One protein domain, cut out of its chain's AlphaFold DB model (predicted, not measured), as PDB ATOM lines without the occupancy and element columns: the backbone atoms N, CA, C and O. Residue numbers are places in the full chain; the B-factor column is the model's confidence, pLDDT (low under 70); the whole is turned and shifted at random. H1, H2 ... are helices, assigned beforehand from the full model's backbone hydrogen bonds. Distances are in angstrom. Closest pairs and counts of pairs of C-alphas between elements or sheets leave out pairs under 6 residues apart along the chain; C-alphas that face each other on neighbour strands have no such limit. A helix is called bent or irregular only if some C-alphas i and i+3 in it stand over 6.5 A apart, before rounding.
ATOM      1  N   SER A   4      29.506 -56.054  -3.400       96.88
ATOM      2  CA  SER A   4      29.375 -56.424  -4.817       96.88
ATOM      3  C   SER A   4      30.695 -56.240  -5.563       96.88
ATOM      4  O   SER A   4      31.136 -57.146  -6.261       96.88
ATOM      5  N   ASN A   5      31.386 -55.109  -5.373       96.25
ATOM      6  CA  ASN A   5      32.691 -54.906  -6.006       96.25
ATOM      7  C   ASN A   5      33.734 -55.910  -5.506       96.25
ATOM      8  O   ASN A   5      34.659 -56.254  -6.237       96.25
ATOM      9  N   LEU A   6      33.665 -56.290  -4.226       97.62
ATOM     10  CA  LEU A   6      34.609 -57.243  -3.655       97.62
ATOM     11  C   LEU A   6      34.398 -58.623  -4.272       97.62
ATOM     12  O   LEU A   6      35.382 -59.246  -4.659       97.62
ATOM     13  N   ASP A   7      33.151 -59.064  -4.386       98.06
ATOM     14  CA  ASP A   7      32.796 -60.350  -4.977       98.06
ATOM     15  C   ASP A   7      33.239 -60.418  -6.442       98.06
ATOM     16  O   ASP A   7      33.964 -61.346  -6.806       98.06
ATOM     17  N   ASP A   8      32.956 -59.378  -7.236       98.31
ATOM     18  CA  ASP A   8      33.404 -59.276  -8.633       98.31
ATOM     19  C   ASP A   8      34.939 -59.373  -8.747       98.31
ATOM     20  O   ASP A   8      35.486 -60.095  -9.584       98.31
ATOM     21  N   LEU A   9      35.671 -58.663  -7.879       97.75
ATOM     22  CA  LEU A   9      37.138 -58.697  -7.862       97.75
ATOM     23  C   LEU A   9      37.689 -60.055  -7.417       97.75
ATOM     24  O   LEU A   9      38.755 -60.465  -7.883       97.75
ATOM     25  N   MET A  10      37.006 -60.734  -6.499       97.50
ATOM     26  CA  MET A  10      37.397 -62.055  -6.010       97.50
ATOM     27  C   MET A  10      37.128 -63.140  -7.053       97.50
ATOM     28  O   MET A  10      37.939 -64.059  -7.158       97.50
ATOM     29  N   GLU A  11      36.075 -63.007  -7.861       97.69
ATOM     30  CA  GLU A  11      35.773 -63.903  -8.983       97.69
ATOM     31  C   GLU A  11      36.877 -63.863 -10.049       97.69
ATOM     32  O   GLU A  11      37.343 -64.907 -10.511       97.69
ATOM     33  N   ILE A  12      37.358 -62.667 -10.398       97.38
ATOM     34  CA  ILE A  12      38.389 -62.499 -11.436       97.38
ATOM     35  C   ILE A  12      39.825 -62.608 -10.905       97.38
ATOM     36  O   ILE A  12      40.784 -62.533 -11.681       97.38
ATOM     37  N   LYS A  13      40.016 -62.755  -9.588       97.06
ATOM     38  CA  LYS A  13      41.347 -62.826  -8.976       97.06
ATOM     39  C   LYS A  13      42.090 -64.077  -9.476       97.06
ATOM     40  O   LYS A  13      41.634 -65.195  -9.238       97.06
ATOM     41  N   PRO A  14      43.300 -63.945 -10.063       97.75
ATOM     42  CA  PRO A  14      44.087 -65.107 -10.464       97.75
ATOM     43  C   PRO A  14      44.409 -66.011  -9.270       97.75
ATOM     44  O   PRO A  14      44.861 -65.522  -8.232       97.75
ATOM     45  N   ALA A  15      44.265 -67.329  -9.438       94.38
ATOM     46  CA  ALA A  15      44.448 -68.311  -8.361       94.38
ATOM     47  C   ALA A  15      45.812 -68.205  -7.650       94.38
ATOM     48  O   ALA A  15      45.902 -68.358  -6.436       94.38
ATOM     49  N   ASN A  16      46.870 -67.870  -8.397       96.50
ATOM     50  CA  ASN A  16      48.232 -67.747  -7.867       96.50
ATOM     51  C   ASN A  16      48.585 -66.322  -7.399       96.50
ATOM     52  O   ASN A  16      49.750 -66.026  -7.121       96.50
ATOM     53  N   SER A  17      47.609 -65.411  -7.337       96.94
ATOM     54  CA  SER A  17      47.840 -64.037  -6.896       96.94
ATOM     55  C   SER A  17      48.117 -63.975  -5.394       96.94
ATOM     56  O   SER A  17      47.309 -64.404  -4.569       96.94
ATOM     57  N   LYS A  18      49.245 -63.354  -5.038       95.94
ATOM     58  CA  LYS A  18      49.625 -63.058  -3.647       95.94
ATOM     59  C   LYS A  18      48.962 -61.790  -3.101       95.94
ATOM     60  O   LYS A  18      49.094 -61.497  -1.917       95.94
ATOM     61  N   ALA A  19      48.269 -61.024  -3.948       95.00
ATOM     62  CA  ALA A  19      47.634 -59.781  -3.536       95.00
ATOM     63  C   ALA A  19      46.436 -60.046  -2.609       95.00
ATOM     64  O   ALA A  19      45.616 -60.948  -2.843       95.00
ATOM     65  N   LYS A  20      46.317 -59.224  -1.564       93.25
ATOM     66  CA  LYS A  20      45.142 -59.181  -0.694       93.25
ATOM     67  C   LYS A  20      44.134 -58.192  -1.278       93.25
ATOM     68  O   LYS A  20      44.460 -57.026  -1.460       93.25
ATOM     69  N   VAL A  21      42.921 -58.670  -1.537       95.44
ATOM     70  CA  VAL A  21      41.774 -57.841  -1.930       95.44
ATOM     71  C   VAL A  21      40.893 -57.676  -0.692       95.44
ATOM     72  O   VAL A  21      40.646 -58.653   0.016       95.44
ATOM     73  N   ALA A  22      40.495 -56.446  -0.373       95.62
ATOM     74  CA  ALA A  22      39.698 -56.131   0.812       95.62
ATOM     75  C   ALA A  22      38.913 -54.824   0.621       95.62
ATOM     76  O   ALA A  22      39.270 -53.991  -0.211       95.62
ATOM     77  N   LEU A  23      37.870 -54.626   1.433       97.25
ATOM     78  CA  LEU A  23      37.138 -53.358   1.494       97.25
ATOM     79  C   LEU A  23      38.002 -52.269   2.136       97.25
ATOM     80  O   LEU A  23      38.610 -52.507   3.177       97.25
ATOM     81  N   ILE A  24      37.986 -51.056   1.583       95.19
ATOM     82  CA  ILE A  24      38.729 -49.919   2.149       95.19
ATOM     83  C   ILE A  24      38.262 -49.578   3.576       95.19
ATOM     84  O   ILE A  24      39.081 -49.357   4.459       95.19
ATOM     85  N   GLY A  25      36.954 -49.668   3.843       95.50
ATOM     86  CA  GLY A  25      36.393 -49.461   5.179       95.50
ATOM     87  C   GLY A  25      36.661 -50.606   6.166       95.50
ATOM     88  O   GLY A  25      36.292 -50.501   7.329       95.50
ATOM     89  N   SER A  26      37.317 -51.704   5.756       94.94
ATOM     90  CA  SER A  26      37.688 -52.796   6.680       94.94
ATOM     91  C   SER A  26      38.702 -52.383   7.750       94.94
ATOM     92  O   SER A  26      38.855 -53.096   8.740       94.94
ATOM     93  N   LEU A  27      39.359 -51.237   7.556       90.50
ATOM     94  CA  LEU A  27      40.300 -50.639   8.499       90.50
ATOM     95  C   LEU A  27      39.604 -49.882   9.632       90.50
ATOM     96  O   LEU A  27      40.230 -49.598  10.649       90.50
ATOM     97  N   ASP A  28      38.322 -49.548   9.462       93.88
ATOM     98  CA  ASP A  28      37.563 -48.802  10.456       93.88
ATOM     99  C   ASP A  28      37.219 -49.700  11.658       93.88
ATOM    100  O   ASP A  28      36.434 -50.649  11.515       93.88
ATOM    101  N   PRO A  29      37.728 -49.400  12.869       92.31
ATOM    102  CA  PRO A  29      37.447 -50.198  14.061       92.31
ATOM    103  C   PRO A  29      35.971 -50.154  14.481       92.31
ATOM    104  O   PRO A  29      35.527 -50.994  15.260       92.31
ATOM    105  N   ARG A  30      35.190 -49.196  13.967       91.88
ATOM    106  CA  ARG A  30      33.754 -49.053  14.249       91.88
ATOM    107  C   ARG A  30      32.901 -50.023  13.431       91.88
ATOM    108  O   ARG A  30      31.710 -50.149  13.694       91.88
ATOM    109  N   GLY A  31      33.483 -50.699  12.437       86.88
ATOM    110  CA  GLY A  31      32.790 -51.697  11.621       86.88
ATOM    111  C   GLY A  31      31.947 -51.135  10.472       86.88
ATOM    112  O   GLY A  31      31.315 -51.914   9.760       86.88
ATOM    113  N   CYS A  32      31.966 -49.821  10.232       89.44
ATOM    114  CA  CYS A  32      31.395 -49.224   9.025       89.44
ATOM    115  C   CYS A  32      32.324 -49.503   7.838       89.44
ATOM    116  O   CYS A  32      33.359 -48.855   7.713       89.44
ATOM    117  N   LYS A  33      31.970 -50.471   6.984       94.19
ATOM    118  CA  LYS A  33      32.842 -50.935   5.884       94.19
ATOM    119  C   LYS A  33      32.397 -50.506   4.489       94.19
ATOM    120  O   LYS A  33      33.225 -50.480   3.579       94.19
ATOM    121  N   ILE A  34      31.107 -50.228   4.328       96.44
ATOM    122  CA  ILE A  34      30.467 -50.016   3.029       96.44
ATOM    123  C   ILE A  34      30.438 -48.525   2.697       96.44
ATOM    124  O   ILE A  34      29.991 -47.702   3.499       96.44
ATOM    125  N   VAL A  35      30.900 -48.205   1.494       95.12
ATOM    126  CA  VAL A  35      30.696 -46.919   0.830       95.12
ATOM    127  C   VAL A  35      29.591 -47.144  -0.193       95.12
ATOM    128  O   VAL A  35      29.796 -47.859  -1.171       95.12
ATOM    129  N   ASN A  36      28.411 -46.585   0.073       93.62
ATOM    130  CA  ASN A  36      27.239 -46.775  -0.780       93.62
ATOM    131  C   ASN A  36      27.423 -46.064  -2.123       93.62
ATOM    132  O   ASN A  36      28.038 -45.000  -2.181       93.62
ATOM    133  N   ASP A  37      26.838 -46.602  -3.190       92.50
ATOM    134  CA  ASP A  37      26.793 -45.907  -4.476       92.50
ATOM    135  C   ASP A  37      26.036 -44.564  -4.325       92.50
ATOM    136  O   ASP A  37      24.859 -44.555  -3.941       92.50
ATOM    137  N   PRO A  38      26.681 -43.410  -4.595       91.44
ATOM    138  CA  PRO A  38      26.056 -42.108  -4.397       91.44
ATOM    139  C   PRO A  38      25.052 -41.753  -5.503       91.44
ATOM    140  O   PRO A  38      24.315 -40.777  -5.346       91.44
ATOM    141  N   TYR A  39      24.992 -42.515  -6.603       85.06
ATOM    142  CA  TYR A  39      24.201 -42.198  -7.795       85.06
ATOM    143  C   TYR A  39      22.707 -41.994  -7.494       85.06
ATOM    144  O   TYR A  39      22.065 -41.130  -8.092       85.06
ATOM    145  N   TYR A  40      22.168 -42.707  -6.500       81.75
ATOM    146  CA  TYR A  40      20.763 -42.602  -6.081       81.75
ATOM    147  C   TYR A  40      20.531 -41.693  -4.858       81.75
ATOM    148  O   TYR A  40      19.387 -41.491  -4.454       81.75
ATOM    149  N   GLY A  41      21.589 -41.129  -4.260       79.56
ATOM    150  CA  GLY A  41      21.531 -40.323  -3.029       79.56
ATOM    151  C   GLY A  41      21.590 -38.805  -3.236       79.56
ATOM    152  O   GLY A  41      21.555 -38.045  -2.262       79.56
ATOM    153  N   GLY A  42      21.714 -38.344  -4.484       88.12
ATOM    154  CA  GLY A  42      21.958 -36.934  -4.796       88.12
ATOM    155  C   GLY A  42      23.271 -36.418  -4.190       88.12
ATOM    156  O   GLY A  42      24.130 -37.190  -3.768       88.12
ATOM    157  N   ILE A  43      23.438 -35.095  -4.115       93.88
ATOM    158  CA  ILE A  43      24.703 -34.469  -3.684       93.88
ATOM    159  C   ILE A  43      25.143 -34.871  -2.265       93.88
ATOM    160  O   ILE A  43      26.337 -34.985  -1.993       93.88
ATOM    161  N   ASN A  44      24.193 -35.162  -1.373       93.62
ATOM    162  CA  ASN A  44      24.496 -35.596  -0.011       93.62
ATOM    163  C   ASN A  44      25.214 -36.950   0.010       93.62
ATOM    164  O   ASN A  44      26.153 -37.111   0.784       93.62
ATOM    165  N   GLY A  45      24.840 -37.882  -0.875       93.62
ATOM    166  CA  GLY A  45      25.545 -39.160  -1.022       93.62
ATOM    167  C   GLY A  45      27.013 -38.959  -1.400       93.62
ATOM    168  O   GLY A  45      27.898 -39.575  -0.813       93.62
ATOM    169  N   PHE A  46      27.294 -38.015  -2.302       95.12
ATOM    170  CA  PHE A  46      28.668 -37.660  -2.664       95.12
ATOM    171  C   PHE A  46      29.444 -37.053  -1.489       95.12
ATOM    172  O   PHE A  46      30.590 -37.439  -1.265       95.12
ATOM    173  N   HIS A  47      28.839 -36.151  -0.709       95.69
ATOM    174  CA  HIS A  47      29.481 -35.586   0.484       95.69
ATOM    175  C   HIS A  47      29.769 -36.646   1.554       95.69
ATOM    176  O   HIS A  47      30.862 -36.664   2.124       95.69
ATOM    177  N   THR A  48      28.821 -37.550   1.810       94.50
ATOM    178  CA  THR A  48      29.015 -38.675   2.733       94.50
ATOM    179  C   THR A  48      30.173 -39.555   2.277       94.50
ATOM    180  O   THR A  48      31.083 -39.813   3.065       94.50
ATOM    181  N   ASN A  49      30.191 -39.943   1.002       95.31
ATOM    182  CA  ASN A  49      31.250 -40.781   0.451       95.31
ATOM    183  C   ASN A  49      32.613 -40.095   0.503       95.31
ATOM    184  O   ASN A  49      33.598 -40.736   0.856       95.31
ATOM    185  N   PHE A  50      32.675 -38.797   0.194       96.38
ATOM    186  CA  PHE A  50      33.908 -38.021   0.294       96.38
ATOM    187  C   PHE A  50      34.484 -38.081   1.714       96.38
ATOM    188  O   PHE A  50      35.647 -38.439   1.888       96.38
ATOM    189  N   ASN A  51      33.658 -37.816   2.731       96.19
ATOM    190  CA  ASN A  51      34.094 -37.853   4.127       96.19
ATOM    191  C   ASN A  51      34.530 -39.262   4.562       96.19
ATOM    192  O   ASN A  51      35.548 -39.405   5.239       96.19
ATOM    193  N   GLN A  52      33.793 -40.306   4.163       96.06
ATOM    194  CA  GLN A  52      34.168 -41.694   4.460       96.06
ATOM    195  C   GLN A  52      35.509 -42.066   3.817       96.06
ATOM    196  O   GLN A  52      36.376 -42.622   4.486       96.06
ATOM    197  N   LEU A  53      35.698 -41.746   2.536       96.94
ATOM    198  CA  LEU A  53      36.906 -42.102   1.796       96.94
ATOM    199  C   LEU A  53      38.133 -41.324   2.268       96.94
ATOM    200  O   LEU A  53      39.211 -41.913   2.339       96.94
ATOM    201  N   ALA A  54      37.981 -40.047   2.624       97.94
ATOM    202  CA  ALA A  54      39.052 -39.267   3.237       97.94
ATOM    203  C   ALA A  54      39.521 -39.929   4.542       97.94
ATOM    204  O   ALA A  54      40.695 -40.262   4.678       97.94
ATOM    205  N   TYR A  55      38.580 -40.242   5.438       97.19
ATOM    206  CA  TYR A  55      38.877 -40.900   6.709       97.19
ATOM    207  C   TYR A  55      39.518 -42.287   6.537       97.19
ATOM    208  O   TYR A  55      40.517 -42.601   7.180       97.19
ATOM    209  N   TYR A  56      38.991 -43.135   5.647       97.44
ATOM    210  CA  TYR A  56      39.592 -44.452   5.412       97.44
ATOM    211  C   TYR A  56      40.980 -44.366   4.773       97.44
ATOM    212  O   TYR A  56      41.818 -45.231   5.028       97.44
ATOM    213  N   SER A  57      41.241 -43.335   3.967       97.06
ATOM    214  CA  SER A  57      42.568 -43.099   3.391       97.06
ATOM    215  C   SER A  57      43.591 -42.752   4.473       97.06
ATOM    216  O   SER A  57      44.698 -43.279   4.438       97.06
ATOM    217  N   GLU A  58      43.216 -41.938   5.466       97.38
ATOM    218  CA  GLU A  58      44.064 -41.645   6.631       97.38
ATOM    219  C   GLU A  58      44.389 -42.924   7.418       97.38
ATOM    220  O   GLU A  58      45.562 -43.225   7.639       97.38
ATOM    221  N   LEU A  59      43.380 -43.746   7.739       96.25
ATOM    222  CA  LEU A  59      43.592 -45.031   8.424       96.25
ATOM    223  C   LEU A  59      44.512 -45.977   7.640       96.25
ATOM    224  O   LEU A  59      45.335 -46.683   8.227       96.25
ATOM    225  N   PHE A  60      44.369 -46.011   6.314       95.56
ATOM    226  CA  PHE A  60      45.221 -46.826   5.458       95.56
ATOM    227  C   PHE A  60      46.679 -46.370   5.508       95.56
ATOM    228  O   PHE A  60      47.565 -47.211   5.666       95.56
ATOM    229  N   LEU A  61      46.929 -45.061   5.431       96.38
ATOM    230  CA  LEU A  61      48.274 -44.499   5.550       96.38
ATOM    231  C   LEU A  61      48.892 -44.815   6.916       96.38
ATOM    232  O   LEU A  61      50.005 -45.337   6.964       96.38
ATOM    233  N   GLU A  62      48.153 -44.620   8.012       95.50
ATOM    234  CA  GLU A  62      48.629 -44.974   9.355       95.50
ATOM    235  C   GLU A  62      49.008 -46.456   9.470       95.50
ATOM    236  O   GLU A  62      49.990 -46.816  10.126       95.50
ATOM    237  N   GLN A  63      48.221 -47.348   8.867       93.06
ATOM    238  CA  GLN A  63      48.518 -48.775   8.888       93.06
ATOM    239  C   GLN A  63      49.757 -49.116   8.052       93.06
ATOM    240  O   GLN A  63      50.542 -49.976   8.466       93.06
ATOM    241  N   LEU A  64      49.940 -48.474   6.896       93.25
ATOM    242  CA  LEU A  64      51.132 -48.652   6.066       93.25
ATOM    243  C   LEU A  64      52.392 -48.196   6.801       93.25
ATOM    244  O   LEU A  64      53.385 -48.921   6.809       93.25
ATOM    245  N   GLU A  65      52.339 -47.047   7.470       94.81
ATOM    246  CA  GLU A  65      53.446 -46.548   8.286       94.81
ATOM    247  C   GLU A  65      53.790 -47.530   9.408       94.81
ATOM    248  O   GLU A  65      54.938 -47.961   9.517       94.81
ATOM    249  N   LYS A  66      52.792 -47.977  10.183       92.50
ATOM    250  CA  LYS A  66      52.988 -48.966  11.260       92.50
ATOM    251  C   LYS A  66      53.565 -50.286  10.747       92.50
ATOM    252  O   LYS A  66      54.380 -50.887  11.435       92.50
ATOM    253  N   SER A  67      53.156 -50.734   9.560       87.50
ATOM    254  CA  SER A  67      53.649 -51.984   8.965       87.50
ATOM    255  C   SER A  67      55.094 -51.879   8.466       87.50
ATOM    256  O   SER A  67      55.777 -52.893   8.427       87.50
ATOM    257  N   ASN A  68      55.560 -50.681   8.099       78.75
ATOM    258  CA  ASN A  68      56.933 -50.432   7.641       78.75
ATOM    259  C   ASN A  68      57.932 -50.172   8.786       78.75
ATOM    260  O   ASN A  68      59.134 -50.102   8.545       78.75
ATOM    261  N   LEU A  69      57.440 -49.975  10.011       62.03
ATOM    262  CA  LEU A  69      58.236 -49.720  11.217       62.03
ATOM    263  C   LEU A  69      58.634 -51.008  11.972       62.03
ATOM    264  O   LEU A  69      59.274 -50.916  13.020       62.03
ATOM    265  N   ILE A  70      58.272 -52.185  11.445       47.34
ATOM    266  CA  ILE A  70      58.560 -53.530  11.978       47.34
ATOM    267  C   ILE A  70      59.303 -54.328  10.903       47.34
ATOM    268  O   ILE A  70      60.224 -55.089  11.272       47.34
TER     269      ILE A  70
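AT A GLANCE: This is residues 4 to 70 of the 70 residues of the protein "Acid phosphatase" of Rozella allomycis (strain CSF55) (UniProt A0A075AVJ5). One long helix, H3, makes one long side of a flat, loose model, and a short helical turn, H2, packs on it by residues 56 to 60. The chain before H3 is mostly two long loops, and a small helix, H1, lies farther out, beyond H2 as seen from H3. Residues 14 to 19 stick out on the first loop, and so do residues 39 to 44 and 64 to 70, at the two ends of H3. The printed part has 67 residues with three named helices, in the order H1, H2, H3, and no named strand; the class is all helix. It is loose, with a radius of gyration of the C-alphas of 14.4 A, and spans 40 by 32 by 16 A.

HOW THE PARTS SIT: Start from the longest helix, H3, residues 42 to 68. Look at its residues 56 to 60: with these alone it touches H2, residues 24 to 27. The closest C-alphas of the two are those of Gly 25 and Tyr 56, 5.9 A apart, and 7 pairs of C-alphas lie within 8 A. Their centres are 8.5 A apart. Going outward, you reach H1, residues 4 to 11, which is apart from H3 and apart from H2. Read the backbone N and O atoms next: in H1 every O i to N i+4 pair is within hydrogen-bond range, and in H3 22 of 23 are. H2 is too short for such a pair, and its one O i to N i+3 pair is not within range.

IN THESE COORDINATES: Find C-alpha 42 at (21.958, -36.934, -4.796); from there H3 runs 39.5 A, over 27 residues, to C-alpha 68 at (56.933, -50.432, 7.641). H2 begins at C-alpha 24, at (38.729, -49.919, 2.149), and has four residues. It is irregular, but only just: C-alphas 24 and 27 are 6.6 A apart. Go back to C-alpha 4, at (29.375, -56.424, -4.817), for H1, whose eight residues measure 10.7 A from first to last C-alpha.

THE WHOLE: The two C-alphas farthest apart are those of Gly 42 and Ile 70, 43.5 A. Look along residues 12 to 23 for the long link from H1 to H2, and along residues 28 to 41 for the long link from H2 to H3. Without the stretches that stand free, the body has 48 residues and spans 29 by 27 by 16 A. The printed part has no cut and ends at residue 70, the chain's last residue. In the B-factor column the mean pLDDT of the printed part is 93.0, and residues 69 to 70 are under 70.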